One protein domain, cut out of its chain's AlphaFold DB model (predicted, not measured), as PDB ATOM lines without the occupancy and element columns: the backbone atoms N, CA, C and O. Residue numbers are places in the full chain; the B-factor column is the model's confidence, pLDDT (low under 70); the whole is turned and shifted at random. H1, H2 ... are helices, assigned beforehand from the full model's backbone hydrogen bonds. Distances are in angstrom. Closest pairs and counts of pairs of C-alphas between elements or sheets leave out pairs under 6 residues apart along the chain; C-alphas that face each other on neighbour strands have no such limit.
ATOM      1  N   ALA A  10     274.073 237.488 280.471       73.25
ATOM      2  CA  ALA A  10     275.045 236.397 280.573       73.25
ATOM      3  C   ALA A  10     276.121 236.474 279.476       73.25
ATOM      4  O   ALA A  10     277.311 236.430 279.779       73.25
ATOM      5  N   ALA A  11     275.710 236.706 278.221       75.56
ATOM      6  CA  ALA A  11     276.646 236.850 277.109       75.56
ATOM      7  C   ALA A  11     277.658 237.984 277.353       75.56
ATOM      8  O   ALA A  11     278.852 237.800 277.136       75.56
ATOM      9  N   ASN A  12     277.208 239.138 277.864       78.81
ATOM     10  CA  ASN A  12     278.091 240.271 278.161       78.81
ATOM     11  C   ASN A  12     279.173 239.936 279.195       78.81
ATOM     12  O   ASN A  12     280.316 240.350 279.017       78.81
ATOM     13  N   VAL A  13     278.844 239.194 280.256       78.88
ATOM     14  CA  VAL A  13     279.828 238.807 281.283       78.88
ATOM     15  C   VAL A  13     280.908 237.899 280.686       78.88
ATOM     16  O   VAL A  13     282.099 238.131 280.920       78.88
ATOM     17  N   ASP A  14     280.514 236.943 279.843       83.56
ATOM     18  CA  ASP A  14     281.447 236.042 279.159       83.56
ATOM     19  C   ASP A  14     282.382 236.800 278.200       83.56
ATOM     20  O   ASP A  14     283.585 236.524 278.154       83.56
ATOM     21  N   TYR A  15     281.879 237.834 277.511       84.00
ATOM     22  CA  TYR A  15     282.697 238.702 276.655       84.00
ATOM     23  C   TYR A  15     283.828 239.399 277.423       84.00
ATOM     24  O   TYR A  15     284.967 239.430 276.948       84.00
ATOM     25  N   TYR A  16     283.546 239.968 278.600       86.81
ATOM     26  CA  TYR A  16     284.579 240.639 279.397       86.81
ATOM     27  C   TYR A  16     285.629 239.657 279.905       86.81
ATOM     28  O   TYR A  16     286.827 239.944 279.834       86.81
ATOM     29  N   ARG A  17     285.193 238.479 280.361       88.56
ATOM     30  CA  ARG A  17     286.094 237.434 280.841       88.56
ATOM     31  C   ARG A  17     287.052 236.971 279.742       88.56
ATOM     32  O   ARG A  17     288.260 236.971 279.963       88.56
ATOM     33  N   LEU A  18     286.543 236.681 278.541       88.25
ATOM     34  CA  LEU A  18     287.363 236.268 277.394       88.25
ATOM     35  C   LEU A  18     288.404 237.324 276.994       88.25
ATOM     36  O   LEU A  18     289.525 236.980 276.617       88.25
ATOM     37  N   ARG A  19     288.068 238.616 277.095       90.12
ATOM     38  CA  ARG A  19     289.009 239.711 276.800       90.12
ATOM     39  C   ARG A  19     290.120 239.800 277.838       90.12
ATOM     40  O   ARG A  19     291.282 239.916 277.460       90.12
ATOM     41  N   ILE A  20     289.781 239.711 279.124       92.56
ATOM     42  CA  ILE A  20     290.771 239.753 280.208       92.56
ATOM     43  C   ILE A  20     291.694 238.535 280.126       92.56
ATOM     44  O   ILE A  20     292.914 238.688 280.136       92.56
ATOM     45  N   GLU A  21     291.137 237.330 279.989       91.25
ATOM     46  CA  GLU A  21     291.941 236.112 279.882       91.25
ATOM     47  C   GLU A  21     292.801 236.096 278.606       91.25
ATOM     48  O   GLU A  21     293.967 235.699 278.643       91.25
ATOM     49  N   GLY A  22     292.266 236.565 277.474       88.56
ATOM     50  CA  GLY A  22     293.034 236.740 276.240       88.56
ATOM     51  C   GLY A  22     294.179 237.747 276.398       88.56
ATOM     52  O   GLY A  22     295.295 237.500 275.936       88.56
ATOM     53  N   GLY A  23     293.934 238.857 277.095       91.06
ATOM     54  CA  GLY A  23     294.952 239.851 277.428       91.06
ATOM     55  C   GLY A  23     296.110 239.256 278.228       91.06
ATOM     56  O   GLY A  23     297.260 239.359 277.804       91.06
ATOM     57  N   TRP A  24     295.813 238.536 279.316       94.00
ATOM     58  CA  TRP A  24     296.832 237.861 280.132       94.00
ATOM     59  C   TRP A  24     297.651 236.840 279.343       94.00
ATOM     60  O   TRP A  24     298.872 236.795 279.471       94.00
ATOM     61  N   ARG A  25     297.003 236.057 278.474       92.69
ATOM     62  CA  ARG A  25     297.708 235.109 277.600       92.69
ATOM     63  C   ARG A  25     298.654 235.819 276.625       92.69
ATOM     64  O   ARG A  25     299.753 235.329 276.390       92.69
ATOM     65  N   SER A  26     298.270 236.985 276.109       93.19
ATOM     66  CA  SER A  26     299.117 237.761 275.184       93.19
ATOM     67  C   SER A  26     300.293 238.457 275.858       93.19
ATOM     68  O   SER A  26     301.275 238.763 275.189       93.19
ATOM     69  N   LEU A  27     300.218 238.694 277.172       93.62
ATOM     70  CA  LEU A  27     301.364 239.168 277.947       93.62
ATOM     71  C   LEU A  27     302.452 238.097 278.069       93.62
ATOM     72  O   LEU A  27     303.625 238.451 278.129       93.62
ATOM     73  N   LEU A  28     302.079 236.812 278.076       95.81
ATOM     74  CA  LEU A  28     303.035 235.700 278.099       95.81
ATOM     75  C   LEU A  28     303.683 235.471 276.733       95.81
ATOM     76  O   LEU A  28     304.892 235.277 276.654       95.81
ATOM     77  N   LEU A  29     302.879 235.473 275.669       95.75
ATOM     78  CA  LEU A  29     303.362 235.289 274.306       95.75
ATOM     79  C   LEU A  29     302.504 236.100 273.324       95.75
ATOM     80  O   LEU A  29     301.282 235.898 273.287       95.75
ATOM     81  N   PRO A  30     303.108 236.967 272.490       97.00
ATOM     82  CA  PRO A  30     302.367 237.716 271.484       97.00
ATOM     83  C   PRO A  30     301.565 236.789 270.561       97.00
ATOM     84  O   PRO A  30     302.083 235.785 270.083       97.00
ATOM     85  N   GLY A  31     300.296 237.116 270.319       94.62
ATOM     86  CA  GLY A  31     299.362 236.353 269.487       94.62
ATOM     87  C   GLY A  31     298.558 235.265 270.216       94.62
ATOM     88  O   GLY A  31     297.541 234.810 269.688       94.62
ATOM     89  N   LEU A  32     298.934 234.870 271.439       94.94
ATOM     90  CA  LEU A  32     298.263 233.773 272.149       94.94
ATOM     91  C   LEU A  32     296.824 234.121 272.571       94.94
ATOM     92  O   LEU A  32     295.932 233.272 272.523       94.94
ATOM     93  N   GLY A  33     296.564 235.370 272.958       93.44
ATOM     94  CA  GLY A  33     295.211 235.818 273.292       93.44
ATOM     95  C   GLY A  33     294.292 235.915 272.084       93.44
ATOM     96  O   GLY A  33     293.096 235.666 272.203       93.44
ATOM     97  N   GLN A  34     294.837 236.253 270.920       94.88
ATOM     98  CA  GLN A  34     294.116 236.268 269.653       94.88
ATOM     99  C   GLN A  34     293.694 234.848 269.282       94.88
ATOM    100  O   GLN A  34     292.515 234.638 269.013       94.88
ATOM    101  N   LEU A  35     294.603 233.871 269.384       93.50
ATOM    102  CA  LEU A  35     294.284 232.455 269.178       93.50
ATOM    103  C   LEU A  35     293.216 231.958 270.154       93.50
ATOM    104  O   LEU A  35     292.256 231.318 269.738       93.50
ATOM    105  N   HIS A  36     293.331 232.312 271.437       90.81
ATOM    106  CA  HIS A  36     292.330 231.944 272.440       90.81
ATOM    107  C   HIS A  36     290.935 232.507 272.126       90.81
ATOM    108  O   HIS A  36     289.930 231.854 272.387       90.81
ATOM    109  N   LYS A  37     290.872 233.709 271.546       89.94
ATOM    110  CA  LYS A  37     289.621 234.347 271.122       89.94
ATOM    111  C   LYS A  37     289.134 233.886 269.741       89.94
ATOM    112  O   LYS A  37     288.155 234.446 269.275       89.94
ATOM    113  N   GLY A  38     289.803 232.945 269.070       89.12
ATOM    114  CA  GLY A  38     289.445 232.487 267.718       89.12
ATOM    115  C   GLY A  38     289.977 233.355 266.569       89.12
ATOM    116  O   GLY A  38     289.778 233.037 265.406       89.12
ATOM    117  N   HIS A  39     290.732 234.421 266.845       92.38
ATOM    118  CA  HIS A  39     291.348 235.265 265.812       92.38
ATOM    119  C   HIS A  39     292.642 234.640 265.271       92.38
ATOM    120  O   HIS A  39     293.737 235.166 265.493       92.38
ATOM    121  N   VAL A  40     292.528 233.514 264.558       91.94
ATOM    122  CA  VAL A  40     293.675 232.685 264.144       91.94
ATOM    123  C   VAL A  40     294.675 233.447 263.280       91.94
ATOM    124  O   VAL A  40     295.862 233.483 263.599       91.94
ATOM    125  N   GLN A  41     294.200 234.127 262.234       93.69
ATOM    126  CA  GLN A  41     295.074 234.880 261.329       93.69
ATOM    127  C   GLN A  41     295.862 235.970 262.068       93.69
ATOM    128  O   GLN A  41     297.068 236.108 261.867       93.69
ATOM    129  N   ARG A  42     295.208 236.710 262.978       94.56
ATOM    130  CA  ARG A  42     295.870 237.750 263.784       94.56
ATOM    131  C   ARG A  42     296.903 237.151 264.733       94.56
ATOM    132  O   ARG A  42     298.000 237.688 264.853       94.56
ATOM    133  N   GLY A  43     296.559 236.036 265.379       94.81
ATOM    134  CA  GLY A  43     297.463 235.310 266.264       94.81
ATOM    135  C   GLY A  43     298.732 234.853 265.548       94.81
ATOM    136  O   GLY A  43     299.827 235.139 266.023       94.81
ATOM    137  N   ILE A  44     298.592 234.235 264.369       96.00
ATOM    138  CA  ILE A  44     299.728 233.779 263.554       96.00
ATOM    139  C   ILE A  44     300.619 234.956 263.152       96.00
ATOM    140  O   ILE A  44     301.826 234.889 263.356       96.00
ATOM    141  N   VAL A  45     300.048 236.054 262.643       97.69
ATOM    142  CA  VAL A  45     300.831 237.234 262.232       97.69
ATOM    143  C   VAL A  45     301.650 237.799 263.399       97.69
ATOM    144  O   VAL A  45     302.841 238.065 263.238       97.69
ATOM    145  N   LEU A  46     301.044 237.941 264.582       97.00
ATOM    146  CA  LEU A  46     301.727 238.455 265.773       97.00
ATOM    147  C   LEU A  46     302.815 237.496 266.277       97.00
ATOM    148  O   LEU A  46     303.920 237.942 266.587       97.00
ATOM    149  N   MET A  47     302.536 236.190 266.308       97.06
ATOM    150  CA  MET A  47     303.521 235.172 266.688       97.06
ATOM    151  C   MET A  47     304.701 235.137 265.716       97.06
ATOM    152  O   MET A  47     305.850 235.106 266.153       97.06
ATOM    153  N   SER A  48     304.446 235.179 264.406       97.69
ATOM    154  CA  SER A  48     305.499 235.220 263.387       97.69
ATOM    155  C   SER A  48     306.347 236.484 263.510       97.69
ATOM    156  O   SER A  48     307.572 236.393 263.485       97.69
ATOM    157  N   ALA A  49     305.727 237.651 263.712       98.12
ATOM    158  CA  ALA A  49     306.448 238.907 263.911       98.12
ATOM    159  C   ALA A  49     307.324 238.881 265.177       98.12
ATOM    160  O   ALA A  49     308.483 239.303 265.139       98.12
ATOM    161  N   ALA A  50     306.801 238.342 266.283       98.12
ATOM    162  CA  ALA A  50     307.561 238.158 267.518       98.12
ATOM    163  C   ALA A  50     308.719 237.168 267.325       98.12
ATOM    164  O   ALA A  50     309.841 237.446 267.751       98.12
ATOM    165  N   GLY A  51     308.478 236.051 266.635       97.88
ATOM    166  CA  GLY A  51     309.488 235.046 266.308       97.88
ATOM    167  C   GLY A  51     310.629 235.615 265.464       97.88
ATOM    168  O   GLY A  51     311.788 235.502 265.857       97.88
ATOM    169  N   VAL A  52     310.316 236.300 264.358       98.50
ATOM    170  CA  VAL A  52     311.317 236.958 263.498       98.50
ATOM    171  C   VAL A  52     312.112 238.002 264.282       98.50
ATOM    172  O   VAL A  52     313.338 238.023 264.196       98.50
ATOM    173  N   SER A  53     311.442 238.829 265.091       98.31
ATOM    174  CA  SER A  53     312.119 239.854 265.899       98.31
ATOM    175  C   SER A  53     313.033 239.234 266.960       98.31
ATOM    176  O   SER A  53     314.136 239.724 267.182       98.31
ATOM    177  N   THR A  54     312.615 238.127 267.578       98.56
ATOM    178  CA  THR A  54     313.403 237.397 268.583       98.56
ATOM    179  C   THR A  54     314.637 236.755 267.953       98.56
ATOM    180  O   THR A  54     315.746 236.945 268.448       98.56
ATOM    181  N   VAL A  55     314.471 236.045 266.831       98.56
ATOM    182  CA  VAL A  55     315.588 235.444 266.085       98.56
ATOM    183  C   VAL A  55     316.558 236.527 265.612       98.56
ATOM    184  O   VAL A  55     317.764 236.386 265.800       98.56
ATOM    185  N   GLY A  56     316.045 237.636 265.070       98.38
ATOM    186  CA  GLY A  56     316.857 238.782 264.656       98.38
ATOM    187  C   GLY A  56     317.634 239.408 265.815       98.38
ATOM    188  O   GLY A  56     318.825 239.688 265.679       98.38
ATOM    189  N   LEU A  57     317.003 239.569 266.980       98.56
ATOM    190  CA  LEU A  57     317.640 240.097 268.187       98.56
ATOM    191  C   LEU A  57     318.777 239.189 268.680       98.56
ATOM    192  O   LEU A  57     319.872 239.672 268.960       98.56
ATOM    193  N   VAL A  58     318.541 237.879 268.748       98.50
ATOM    194  CA  VAL A  58     319.555 236.905 269.181       98.50
ATOM    195  C   VAL A  58     320.713 236.845 268.183       98.50
ATOM    196  O   VAL A  58     321.872 236.954 268.581       98.50
ATOM    197  N   ALA A  59     320.425 236.745 266.882       98.44
ATOM    198  CA  ALA A  59     321.451 236.692 265.841       98.44
ATOM    199  C   ALA A  59     322.311 237.967 265.815       98.44
ATOM    200  O   ALA A  59     323.540 237.904 265.756       98.44
ATOM    201  N   SER A  60     321.678 239.139 265.915       98.25
ATOM    202  CA  SER A  60     322.395 240.417 265.955       98.25
ATOM    203  C   SER A  60     323.206 240.607 267.236       98.25
ATOM    204  O   SER A  60     324.254 241.242 267.180       98.25
ATOM    205  N   GLN A  61     322.800 240.028 268.370       98.50
ATOM    206  CA  GLN A  61     323.601 240.057 269.596       98.50
ATOM    207  C   GLN A  61     324.943 239.326 269.425       98.50
ATOM    208  O   GLN A  61     325.965 239.852 269.862       98.50
ATOM    209  N   PHE A  62     324.973 238.171 268.750       98.50
ATOM    210  CA  PHE A  62     326.235 237.491 268.431       98.50
ATOM    211  C   PHE A  62     327.106 238.321 267.480       98.50
ATOM    212  O   PHE A  62     328.297 238.490 267.725       98.50
ATOM    213  N   ALA A  63     326.504 238.929 266.453       98.12
ATOM    214  CA  ALA A  63     327.228 239.798 265.523       98.12
ATOM    215  C   ALA A  63     327.816 241.052 266.202       98.12
ATOM    216  O   ALA A  63     328.887 241.526 265.825       98.12
ATOM    217  N   VAL A  64     327.127 241.602 267.209       98.62
ATOM    218  CA  VAL A  64     327.631 242.713 268.033       98.62
ATOM    219  C   VAL A  64     328.839 242.283 268.860       98.62
ATOM    220  O   VAL A  64     329.799 243.046 268.950       98.62
ATOM    221  N   GLN A  65     328.806 241.084 269.449       98.50
ATOM    222  CA  GLN A  65     329.932 240.554 270.222       98.50
ATOM    223  C   GLN A  65     331.161 240.361 269.333       98.50
ATOM    224  O   GLN A  65     332.203 240.942 269.618       98.50
ATOM    225  N   GLU A  66     331.007 239.666 268.204       98.44
ATOM    226  CA  GLU A  66     332.102 239.421 267.261       98.44
ATOM    227  C   GLU A  66     332.710 240.729 266.729       98.44
ATOM    228  O   GLU A  66     333.931 240.898 266.717       98.44
ATOM    229  N   ALA A  67     331.873 241.688 266.315       97.88
ATOM    230  CA  ALA A  67     332.352 242.986 265.841       97.88
ATOM    231  C   ALA A  67     333.045 243.786 266.955       97.88
ATOM    232  O   ALA A  67     334.059 244.439 266.708       97.88
ATOM    233  N   GLY A  68     332.520 243.714 268.181       98.44
ATOM    234  CA  GLY A  68     333.091 244.387 269.342       98.44
ATOM    235  C   GLY A  68     334.444 243.813 269.753       98.44
ATOM    236  O   GLY A  68     335.334 244.579 270.117       98.44
ATOM    237  N   ASP A  69     334.616 242.495 269.671       98.50
ATOM    238  CA  ASP A  69     335.880 241.831 269.989       98.50
ATOM    239  C   ASP A  69     336.952 242.142 268.939       98.50
ATOM    240  O   ASP A  69     338.084 242.454 269.300       98.50
ATOM    241  N   ARG A  70     336.585 242.177 267.648       97.88
ATOM    242  CA  ARG A  70     337.498 242.611 266.575       97.88
ATOM    243  C   ARG A  70     337.943 244.059 266.741       97.88
ATOM    244  O   ARG A  70     339.129 244.335 266.640       97.88
ATOM    245  N   TYR A  71     337.003 244.966 267.007       97.75
ATOM    246  CA  TYR A  71     337.312 246.376 267.254       97.75
ATOM    247  C   TYR A  71     338.271 246.542 268.442       97.75
ATOM    248  O   TYR A  71     339.284 247.221 268.322       97.75
ATOM    249  N   ARG A  72     337.984 245.879 269.572       97.75
ATOM    250  CA  ARG A  72     338.812 245.958 270.788       97.75
ATOM    251  C   ARG A  72     340.196 245.320 270.638       97.75
ATOM    252  O   ARG A  72     341.075 245.648 271.424       97.75
ATOM    253  N   GLY A  73     340.372 244.408 269.683       98.19
ATOM    254  CA  GLY A  73     341.640 243.727 269.416       98.19
ATOM    255  C   GLY A  73     342.493 244.346 268.305       98.19
ATOM    256  O   GLY A  73     343.488 243.735 267.935       98.19
ATOM    257  N   SER A  74     342.101 245.489 267.728       97.00
ATOM    258  CA  SER A  74     342.859 246.140 266.651       97.00
ATOM    259  C   SER A  74     343.874 247.137 267.209       97.00
ATOM    260  O   SER A  74     343.482 248.096 267.868       97.00
ATOM    261  N   ASP A  75     345.155 246.952 266.878       98.00
ATOM    262  CA  ASP A  75     346.236 247.896 267.212       98.00
ATOM    263  C   ASP A  75     346.433 248.987 266.141       98.00
ATOM    264  O   ASP A  75     347.096 249.996 266.378       98.00
ATOM    265  N   ASP A  76     345.857 248.790 264.951       98.06
ATOM    266  CA  ASP A  76     345.892 249.752 263.848       98.06
ATOM    267  C   ASP A  76     344.720 250.749 263.983       98.06
ATOM    268  O   ASP A  76     343.560 250.309 264.021       98.06
ATOM    269  N   PRO A  77     344.989 252.068 264.066       96.50
ATOM    270  CA  PRO A  77     343.961 253.089 264.251       96.50
ATOM    271  C   PRO A  77     343.020 253.242 263.049       96.50
ATOM    272  O   PRO A  77     341.826 253.473 263.251       96.50
ATOM    273  N   ASP A  78     343.520 253.087 261.822       97.12
ATOM    274  CA  ASP A  78     342.697 253.223 260.616       97.12
ATOM    275  C   ASP A  78     341.746 252.024 260.510       97.12
ATOM    276  O   ASP A  78     340.540 252.174 260.293       97.12
ATOM    277  N   LEU A  79     342.256 250.821 260.793       97.25
ATOM    278  CA  LEU A  79     341.435 249.612 260.866       97.25
ATOM    279  C   LEU A  79     340.428 249.659 262.027       97.25
ATOM    280  O   LEU A  79     339.296 249.182 261.893       97.25
ATOM    281  N   ALA A  80     340.816 250.229 263.171       97.44
ATOM    282  CA  ALA A  80     339.935 250.361 264.326       97.44
ATOM    283  C   ALA A  80     338.714 251.238 264.012       97.44
ATOM    284  O   ALA A  80     337.607 250.897 264.436       97.44
ATOM    285  N   ALA A  81     338.883 252.313 263.233       97.88
ATOM    286  CA  ALA A  81     337.777 253.159 262.789       97.88
ATOM    287  C   ALA A  81     336.762 252.371 261.935       97.88
ATOM    288  O   ALA A  81     335.565 252.359 262.236       97.88
ATOM    289  N   ASP A  82     337.240 251.611 260.947       97.75
ATOM    290  CA  ASP A  82     336.385 250.770 260.096       97.75
ATOM    291  C   ASP A  82     335.650 249.674 260.888       97.75
ATOM    292  O   ASP A  82     334.487 249.335 260.621       97.75
ATOM    293  N   LEU A  83     336.327 249.069 261.868       98.12
ATOM    294  CA  LEU A  83     335.736 248.052 262.739       98.12
ATOM    295  C   LEU A  83     334.696 248.649 263.689       98.12
ATOM    296  O   LEU A  83     333.663 248.014 263.934       98.12
ATOM    297  N   TYR A  84     334.924 249.870 264.172       98.19
ATOM    298  CA  TYR A  84     333.962 250.597 264.987       98.19
ATOM    299  C   TYR A  84     332.658 250.855 264.225       98.19
ATOM    300  O   TYR A  84     331.579 250.586 264.756       98.19
ATOM    301  N   ASP A  85     332.729 251.272 262.960       98.19
ATOM    302  CA  ASP A  85     331.537 251.494 262.135       98.19
ATOM    303  C   ASP A  85     330.732 250.207 261.911       98.19
ATOM    304  O   ASP A  85     329.492 250.199 261.983       98.19
ATOM    305  N   LYS A  86     331.420 249.076 261.704       97.75
ATOM    306  CA  LYS A  86     330.774 247.756 261.619       97.75
ATOM    307  C   LYS A  86     330.085 247.385 262.931       97.75
ATOM    308  O   LYS A  86     328.931 246.949 262.895       97.75
ATOM    309  N   TYR A  87     330.757 247.582 264.064       98.25
ATOM    310  CA  TYR A  87     330.189 247.371 265.397       98.25
ATOM    311  C   TYR A  87     328.961 248.262 265.639       98.25
ATOM    312  O   TYR A  87     327.913 247.786 266.078       98.25
ATOM    313  N   LEU A  88     329.038 249.547 265.290       98.38
ATOM    314  CA  LEU A  88     327.935 250.487 265.457       98.38
ATOM    315  C   LEU A  88     326.716 250.078 264.620       98.38
ATOM    316  O   LEU A  88     325.577 250.156 265.094       98.38
ATOM    317  N   ARG A  89     326.932 249.594 263.390       98.38
ATOM    318  CA  ARG A  89     325.853 249.096 262.527       98.38
ATOM    319  C   ARG A  89     325.153 247.876 263.127       98.38
ATOM    320  O   ARG A  89     323.922 247.850 263.159       98.38
ATOM    321  N   THR A  90     325.900 246.878 263.603       97.56
ATOM    322  CA  THR A  90     325.303 245.678 264.218       97.56
ATOM    323  C   THR A  90     324.599 246.019 265.529       97.56
ATOM    324  O   THR A  90     323.513 245.501 265.790       97.56
ATOM    325  N   TRP A  91     325.134 246.966 266.303       98.25
ATOM    326  CA  TRP A  91     324.515 247.448 267.539       98.25
ATOM    327  C   TRP A  91     323.169 248.136 267.286       98.25
ATOM    328  O   TRP A  91     322.179 247.841 267.961       98.25
ATOM    329  N   ARG A  92     323.094 249.002 266.265       98.56
ATOM    330  CA  ARG A  92     321.832 249.630 265.838       98.56
ATOM    331  C   ARG A  92     320.816 248.589 265.374       98.56
ATOM    332  O   ARG A  92     319.654 248.676 265.760       98.56
ATOM    333  N   LEU A  93     321.253 247.592 264.600       98.25
ATOM    334  CA  LEU A  93     320.387 246.506 264.137       98.25
ATOM    335  C   LEU A  93     319.808 245.705 265.313       98.25
ATOM    336  O   LEU A  93     318.601 245.467 265.355       98.25
ATOM    337  N   ARG A  94     320.643 245.361 266.303       98.44
ATOM    338  CA  ARG A  94     320.211 244.678 267.530       98.44
ATOM    339  C   ARG A  94     319.129 245.457 268.263       98.44
ATOM    340  O   ARG A  94     318.088 244.904 268.608       98.44
ATOM    341  N   ASN A  95     319.356 246.748 268.480       98.38
ATOM    342  CA  ASN A  95     318.371 247.587 269.156       98.38
ATOM    343  C   ASN A  95     317.088 247.735 268.328       98.38
ATOM    344  O   ASN A  95     316.004 247.729 268.902       98.38
ATOM    345  N   GLY A  96     317.192 247.795 266.997       98.56
ATOM    346  CA  GLY A  96     316.041 247.791 266.095       98.56
ATOM    347  C   GLY A  96     315.146 246.566 266.293       98.56
ATOM    348  O   GLY A  96     313.941 246.717 266.479       98.56
ATOM    349  N   PHE A  97     315.726 245.362 266.348       98.56
ATOM    350  CA  PHE A  97     314.967 244.144 266.645       98.56
ATOM    351  C   PHE A  97     314.385 244.131 268.062       98.56
ATOM    352  O   PHE A  97     313.250 243.697 268.243       98.56
ATOM    353  N   GLY A  98     315.118 244.642 269.055       98.56
ATOM    354  CA  GLY A  98     314.609 244.778 270.423       98.56
ATOM    355  C   GLY A  98     313.383 245.693 270.505       98.56
ATOM    356  O   GLY A  98     312.383 245.336 271.127       98.56
ATOM    357  N   ILE A  99     313.422 246.839 269.817       98.56
ATOM    358  CA  ILE A  99     312.292 247.771 269.720       98.56
ATOM    359  C   ILE A  99     311.122 247.127 268.971       98.56
ATOM    360  O   ILE A  99     309.986 247.223 269.429       98.56
ATOM    361  N   ALA A 100     311.384 246.446 267.851       98.38
ATOM    362  CA  ALA A 100     310.345 245.761 267.085       98.38
ATOM    363  C   ALA A 100     309.647 244.681 267.925       98.38
ATOM    364  O   ALA A 100     308.420 244.627 267.963       98.38
ATOM    365  N   LEU A 101     310.418 243.880 268.669       98.44
ATOM    366  CA  LEU A 101     309.883 242.868 269.576       98.44
ATOM    367  C   LEU A 101     309.005 243.498 270.665       98.44
ATOM    368  O   LEU A 101     307.889 243.034 270.889       98.44
ATOM    369  N   ALA A 102     309.471 244.576 271.303       98.38
ATOM    370  CA  ALA A 102     308.699 245.296 272.314       98.38
ATOM    371  C   ALA A 102     307.395 245.878 271.739       98.38
ATOM    372  O   ALA A 102     306.336 245.755 272.357       98.38
ATOM    373  N   ALA A 103     307.447 246.457 270.536       98.31
ATOM    374  CA  ALA A 103     306.276 246.993 269.849       98.31
ATOM    375  C   ALA A 103     305.248 245.897 269.526       98.31
ATOM    376  O   ALA A 103     304.057 246.086 269.774       98.31
ATOM    377  N   VAL A 104     305.698 244.733 269.039       98.25
ATOM    378  CA  VAL A 104     304.827 243.570 268.799       98.25
ATOM    379  C   VAL A 104     304.198 243.084 270.104       98.25
ATOM    380  O   VAL A 104     303.007 242.776 270.125       98.25
ATOM    381  N   TRP A 105     304.953 243.060 271.204       97.69
ATOM    382  CA  TRP A 105     304.450 242.627 272.510       97.69
ATOM    383  C   TRP A 105     303.349 243.545 273.044       97.69
ATOM    384  O   TRP A 105     302.257 243.085 273.381       97.69
ATOM    385  N   ILE A 106     303.609 244.856 273.064       97.81
ATOM    386  CA  ILE A 106     302.646 245.867 273.515       97.81
ATOM    387  C   ILE A 106     301.422 245.869 272.596       97.81
ATOM    388  O   ILE A 106     300.290 245.808 273.076       97.81
ATOM    389  N   GLY A 107     301.636 245.876 271.277       97.38
ATOM    390  CA  GLY A 107     300.563 245.850 270.286       97.38
ATOM    391  C   GLY A 107     299.685 244.605 270.410       97.38
ATOM    392  O   GLY A 107     298.460 244.714 270.410       97.38
ATOM    393  N   SER A 108     300.292 243.432 270.604       96.94
ATOM    394  CA  SER A 108     299.563 242.181 270.819       96.94
ATOM    395  C   SER A 108     298.742 242.199 272.103       96.94
ATOM    396  O   SER A 108     297.612 241.707 272.096       96.94
ATOM    397  N   ALA A 109     299.289 242.717 273.204       95.44
ATOM    398  CA  ALA A 109     298.570 242.802 274.471       95.44
ATOM    399  C   ALA A 109     297.369 243.752 274.358       95.44
ATOM    400  O   ALA A 109     296.255 243.384 274.730       95.44
ATOM    401  N   LEU A 110     297.571 244.938 273.774       97.00
ATOM    402  CA  LEU A 110     296.498 245.906 273.540       97.00
ATOM    403  C   LEU A 110     295.410 245.338 272.623       97.00
ATOM    404  O   LEU A 110     294.235 245.406 272.974       97.00
ATOM    405  N   ASP A 111     295.769 244.710 271.500       95.75
ATOM    406  CA  ASP A 111     294.787 244.056 270.624       95.75
ATOM    407  C   ASP A 111     294.039 242.924 271.355       95.75
ATOM    408  O   ASP A 111     292.835 242.733 271.174       95.75
ATOM    409  N   ALA A 112     294.700 242.199 272.257       94.50
ATOM    410  CA  ALA A 112     294.050 241.150 273.029       94.50
ATOM    411  C   ALA A 112     293.032 241.694 274.048       94.50
ATOM    412  O   ALA A 112     291.938 241.134 274.153       94.50
ATOM    413  N   PHE A 113     293.329 242.805 274.724       93.75
ATOM    414  CA  PHE A 113     292.376 243.459 275.626       93.75
ATOM    415  C   PHE A 113     291.239 244.161 274.868       93.75
ATOM    416  O   PHE A 113     290.076 244.100 275.277       93.75
ATOM    417  N   LEU A 114     291.547 244.807 273.740       94.94
ATOM    418  CA  LEU A 114     290.619 245.696 273.045       94.94
ATOM    419  C   LEU A 114     289.796 245.007 271.950       94.94
ATOM    420  O   LEU A 114     288.670 245.432 271.708       94.94
ATOM    421  N   SER A 115     290.262 243.926 271.325       92.31
ATOM    422  CA  SER A 115     289.477 243.267 270.271       92.31
ATOM    423  C   SER A 115     288.403 242.343 270.864       92.31
ATOM    424  O   SER A 115     288.744 241.459 271.661       92.31
ATOM    425  N   PRO A 116     287.117 242.495 270.493       90.38
ATOM    426  CA  PRO A 116     286.078 241.544 270.878       90.38
ATOM    427  C   PRO A 116     286.321 240.178 270.209       90.38
ATOM    428  O   PRO A 116     286.981 240.117 269.166       90.38
ATOM    429  N   PRO A 117     285.827 239.069 270.783       86.75
ATOM    430  CA  PRO A 117     285.814 237.785 270.093       86.75
ATOM    431  C   PRO A 117     284.877 237.836 268.864       86.75
ATOM    432  O   PRO A 117     283.981 238.685 268.810       86.75
ATOM    433  N   PRO A 118     285.106 236.984 267.851       85.69
ATOM    434  CA  PRO A 118     284.294 236.937 266.643       85.69
ATOM    435  C   PRO A 118     282.851 236.534 266.981       85.69
ATOM    436  O   PRO A 118     282.613 235.617 267.758       85.69
ATOM    437  N   LEU A 119     281.875 237.236 266.397       77.31
ATOM    438  CA  LEU A 119     280.445 237.065 266.704       77.31
ATOM    439  C   LEU A 119     279.833 235.780 266.115       77.31
ATOM    440  O   LEU A 119     278.752 235.376 266.533       77.31
ATOM    441  N   ASN A 120     280.509 235.166 265.139       66.00
ATOM    442  CA  ASN A 120     279.919 234.158 264.253       66.00
ATOM    443  C   ASN A 120     280.629 232.801 264.308       66.00
ATOM    444  O   ASN A 120     280.194 231.857 263.655       66.00
ATOM    445  N   GLU A 121     281.707 232.697 265.077       57.69
ATOM    446  CA  GLU A 121     282.440 231.453 265.250       57.69
ATOM    447  C   GLU A 121     282.122 230.960 266.653       57.69
ATOM    448  O   GLU A 121     282.699 231.409 267.644       57.69
ATOM    449  N   THR A 122     281.135 230.066 266.757       54.84
ATOM    450  CA  THR A 122     281.021 229.220 267.946       54.84
ATOM    451  C   THR A 122     282.404 228.635 268.204       54.84
ATOM    452  O   THR A 122     282.981 228.095 267.259       54.84
ATOM    453  N   PRO A 123     282.957 228.756 269.423       50.88
ATOM    454  CA  PRO A 123     284.305 228.318 269.740       50.88
ATOM    455  C   PRO A 123     284.372 226.786 269.735       50.88
ATOM    456  O   PRO A 123     284.532 226.145 270.764       50.88
ATOM    457  N   GLU A 124     284.300 226.179 268.554       53.16
ATOM    458  CA  GLU A 124     284.870 224.866 268.283       53.16
ATOM    459  C   GLU A 124     286.372 225.016 267.996       53.16
ATOM    460  O   GLU A 124     286.946 224.310 267.178       53.16
ATOM    461  N   VAL A 125     287.058 225.925 268.697       48.97
ATOM    462  CA  VAL A 125     288.525 225.985 268.711       48.97
ATOM    463  C   VAL A 125     289.023 224.952 269.721       48.97
ATOM    464  O   VAL A 125     289.641 225.250 270.738       48.97
ATOM    465  N   GLY A 126     288.687 223.696 269.455       45.75
ATOM    466  CA  GLY A 126     289.493 222.572 269.879       45.75
ATOM    467  C   GLY A 126     290.285 222.151 268.657       45.75
ATOM    468  O   GLY A 126     289.687 221.837 267.631       45.75
ATOM    469  N   VAL A 127     291.614 222.097 268.754       47.22
ATOM    470  CA  VAL A 127     292.406 221.282 267.828       47.22
ATOM    471  C   VAL A 127     291.973 219.837 268.079       47.22
ATOM    472  O   VAL A 127     292.567 219.112 268.874       47.22
ATOM    473  N   ARG A 128     290.859 219.419 267.473       45.97
ATOM    474  CA  ARG A 128     290.503 218.014 267.386       45.97
ATOM    475  C   ARG A 128     291.494 217.433 266.395       45.97
ATOM    476  O   ARG A 128     291.251 217.432 265.193       45.97
ATOM    477  N   ILE A 129     292.607 216.917 266.913       48.38
ATOM    478  CA  ILE A 129     293.371 215.875 266.227       48.38
ATOM    479  C   ILE A 129     292.464 214.641 266.220       48.38
ATOM    480  O   ILE A 129     292.591 213.724 267.023       48.38
ATOM    481  N   GLY A 130     291.431 214.691 265.384       46.34
ATOM    482  CA  GLY A 130     290.547 213.579 265.139       46.34
ATOM    483  C   GLY A 130     291.225 212.694 264.114       46.34
ATOM    484  O   GLY A 130     291.234 213.023 262.932       46.34
ATOM    485  N   LEU A 131     291.771 211.564 264.555       43.72
ATOM    486  CA  LEU A 131     291.928 210.409 263.681       43.72
ATOM    487  C   LEU A 131     290.513 209.948 263.333       43.72
ATOM    488  O   LEU A 131     289.919 209.159 264.061       43.72
ATOM    489  N   LEU A 132     289.929 210.503 262.274       49.78
ATOM    490  CA  LEU A 132     288.728 209.921 261.700       49.78
ATOM    491  C   LEU A 132     289.181 208.706 260.887       49.78
ATOM    492  O   LEU A 132     289.883 208.891 259.888       49.78
ATOM    493  N   PRO A 133     288.834 207.469 261.288       48.59
ATOM    494  CA  PRO A 133     288.981 206.342 260.391       48.59
ATOM    495  C   PRO A 133     288.019 206.584 259.230       48.59
ATOM    496  O   PRO A 133     286.804 206.467 259.372       48.59
ATOM    497  N   ILE A 134     288.558 206.972 258.078       57.12
ATOM    498  CA  ILE A 134     287.799 206.912 256.837       57.12
ATOM    499  C   ILE A 134     287.750 205.424 256.501       57.12
ATOM    500  O   ILE A 134     288.740 204.851 256.044       57.12
ATOM    501  N   VAL A 135     286.626 204.778 256.811       52.09
ATOM    502  CA  VAL A 135     286.344 203.429 256.320       52.09
ATOM    503  C   VAL A 135     286.154 203.563 254.814       52.09
ATOM    504  O   VAL A 135     285.093 203.968 254.346       52.09
ATOM    505  N   GLY A 136     287.224 203.330 254.055       54.66
ATOM    506  CA  GLY A 136     287.132 203.185 252.609       54.66
ATOM    507  C   GLY A 136     286.368 201.904 252.283       54.66
ATOM    508  O   GLY A 136     286.608 200.876 252.915       54.66
ATOM    509  N   GLU A 137     285.477 201.955 251.291       58.28
ATOM    510  CA  GLU A 137     284.679 200.798 250.847       58.28
ATOM    511  C   GLU A 137     285.533 199.591 250.402       58.28
ATOM    512  O   GLU A 137     285.029 198.474 250.353       58.28
ATOM    513  N   GLU A 138     286.837 199.770 250.164       63.75
ATOM    514  CA  GLU A 138     287.760 198.700 249.748       63.75
ATOM    515  C   GLU A 138     288.588 198.070 250.891       63.75
ATOM    516  O   GLU A 138     289.569 197.373 250.642       63.75
ATOM    517  N   GLY A 139     288.242 198.298 252.162       61.62
ATOM    518  CA  GLY A 139     288.916 197.630 253.291       61.62
ATOM    519  C   GLY A 139     290.344 198.120 253.590       61.62
ATOM    520  O   GLY A 139     291.041 197.532 254.415       61.62
ATOM    521  N   GLY A 140     290.783 199.216 252.965       53.53
ATOM    522  CA  GLY A 140     292.055 199.878 253.254       53.53
ATOM    523  C   GLY A 140     291.886 201.084 254.180       53.53
ATOM    524  O   GLY A 140     291.313 202.099 253.786       53.53
ATOM    525  N   THR A 141     292.435 201.016 255.395       44.72
ATOM    526  CA  THR A 141     292.485 202.159 256.321       44.72
ATOM    527  C   THR A 141     293.455 203.216 255.786       44.72
ATOM    528  O   THR A 141     294.671 203.038 255.844       44.72
ATOM    529  N   ARG A 142     292.943 204.337 255.264       51.09
ATOM    530  CA  ARG A 142     293.761 205.510 254.914       51.09
ATOM    531  C   ARG A 142     293.670 206.554 256.022       51.09
ATOM    532  O   ARG A 142     292.583 207.010 256.362       51.09
ATOM    533  N   ILE A 143     294.820 206.960 256.554       46.88
ATOM    534  CA  ILE A 143     294.924 208.087 257.484       46.88
ATOM    535  C   ILE A 143     295.016 209.363 256.643       46.88
ATOM    536  O   ILE A 143     296.020 209.583 255.969       46.88
TER     537      ILE A 143
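What this domain is: This is residues 10 to 143 of the 149 residues of an uncharacterized protein of Bacteroidetes bacterium (UniProt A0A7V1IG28). A long helical hairpin, H3 and H4, makes the longest axis; H1 and the short H2 pack on its open end, where a tail with no named element, residues 115 to 143, trails off. The 134 printed residues include four named helices, H1 to H4 in order, and no named strand: all helix. The whole is extended, with a radius of gyration of the C-alphas of 23.7 A and spans of 77 by 50 by 17 A.

How they stand to each other: H1, residues 10 to 28, touches H4, residues 77 to 114, with residues 19 to 27 alone, at a shallow tilt of 15 degrees, opposite ways; their closest C-alphas, Gly 23 and Ala 112, are 4.7 A apart. H2, residues 32 to 36, touches H1, the closest C-alphas being Gly 22 and Gly 33, 3.8 A. H3, residues 40 to 72, is apart from H1 and forms a hairpin with H4, at 21 degrees; closest C-alphas Ala 67 and Tyr 87, 4.9 A. In H1 to H4 every O i to N i+4 pair is within hydrogen-bond range.

Where its parts are: H1, 28.1 A, begins at C-alpha 10 (275.045, 236.397, 280.573). H3 measures 47.5 A; H4, 54.6 A, ends at C-alpha 114 (290.619, 245.696, 273.045).

The domain as a whole: The printed part has no cut. Residues 120 to 143 have pLDDT under 70.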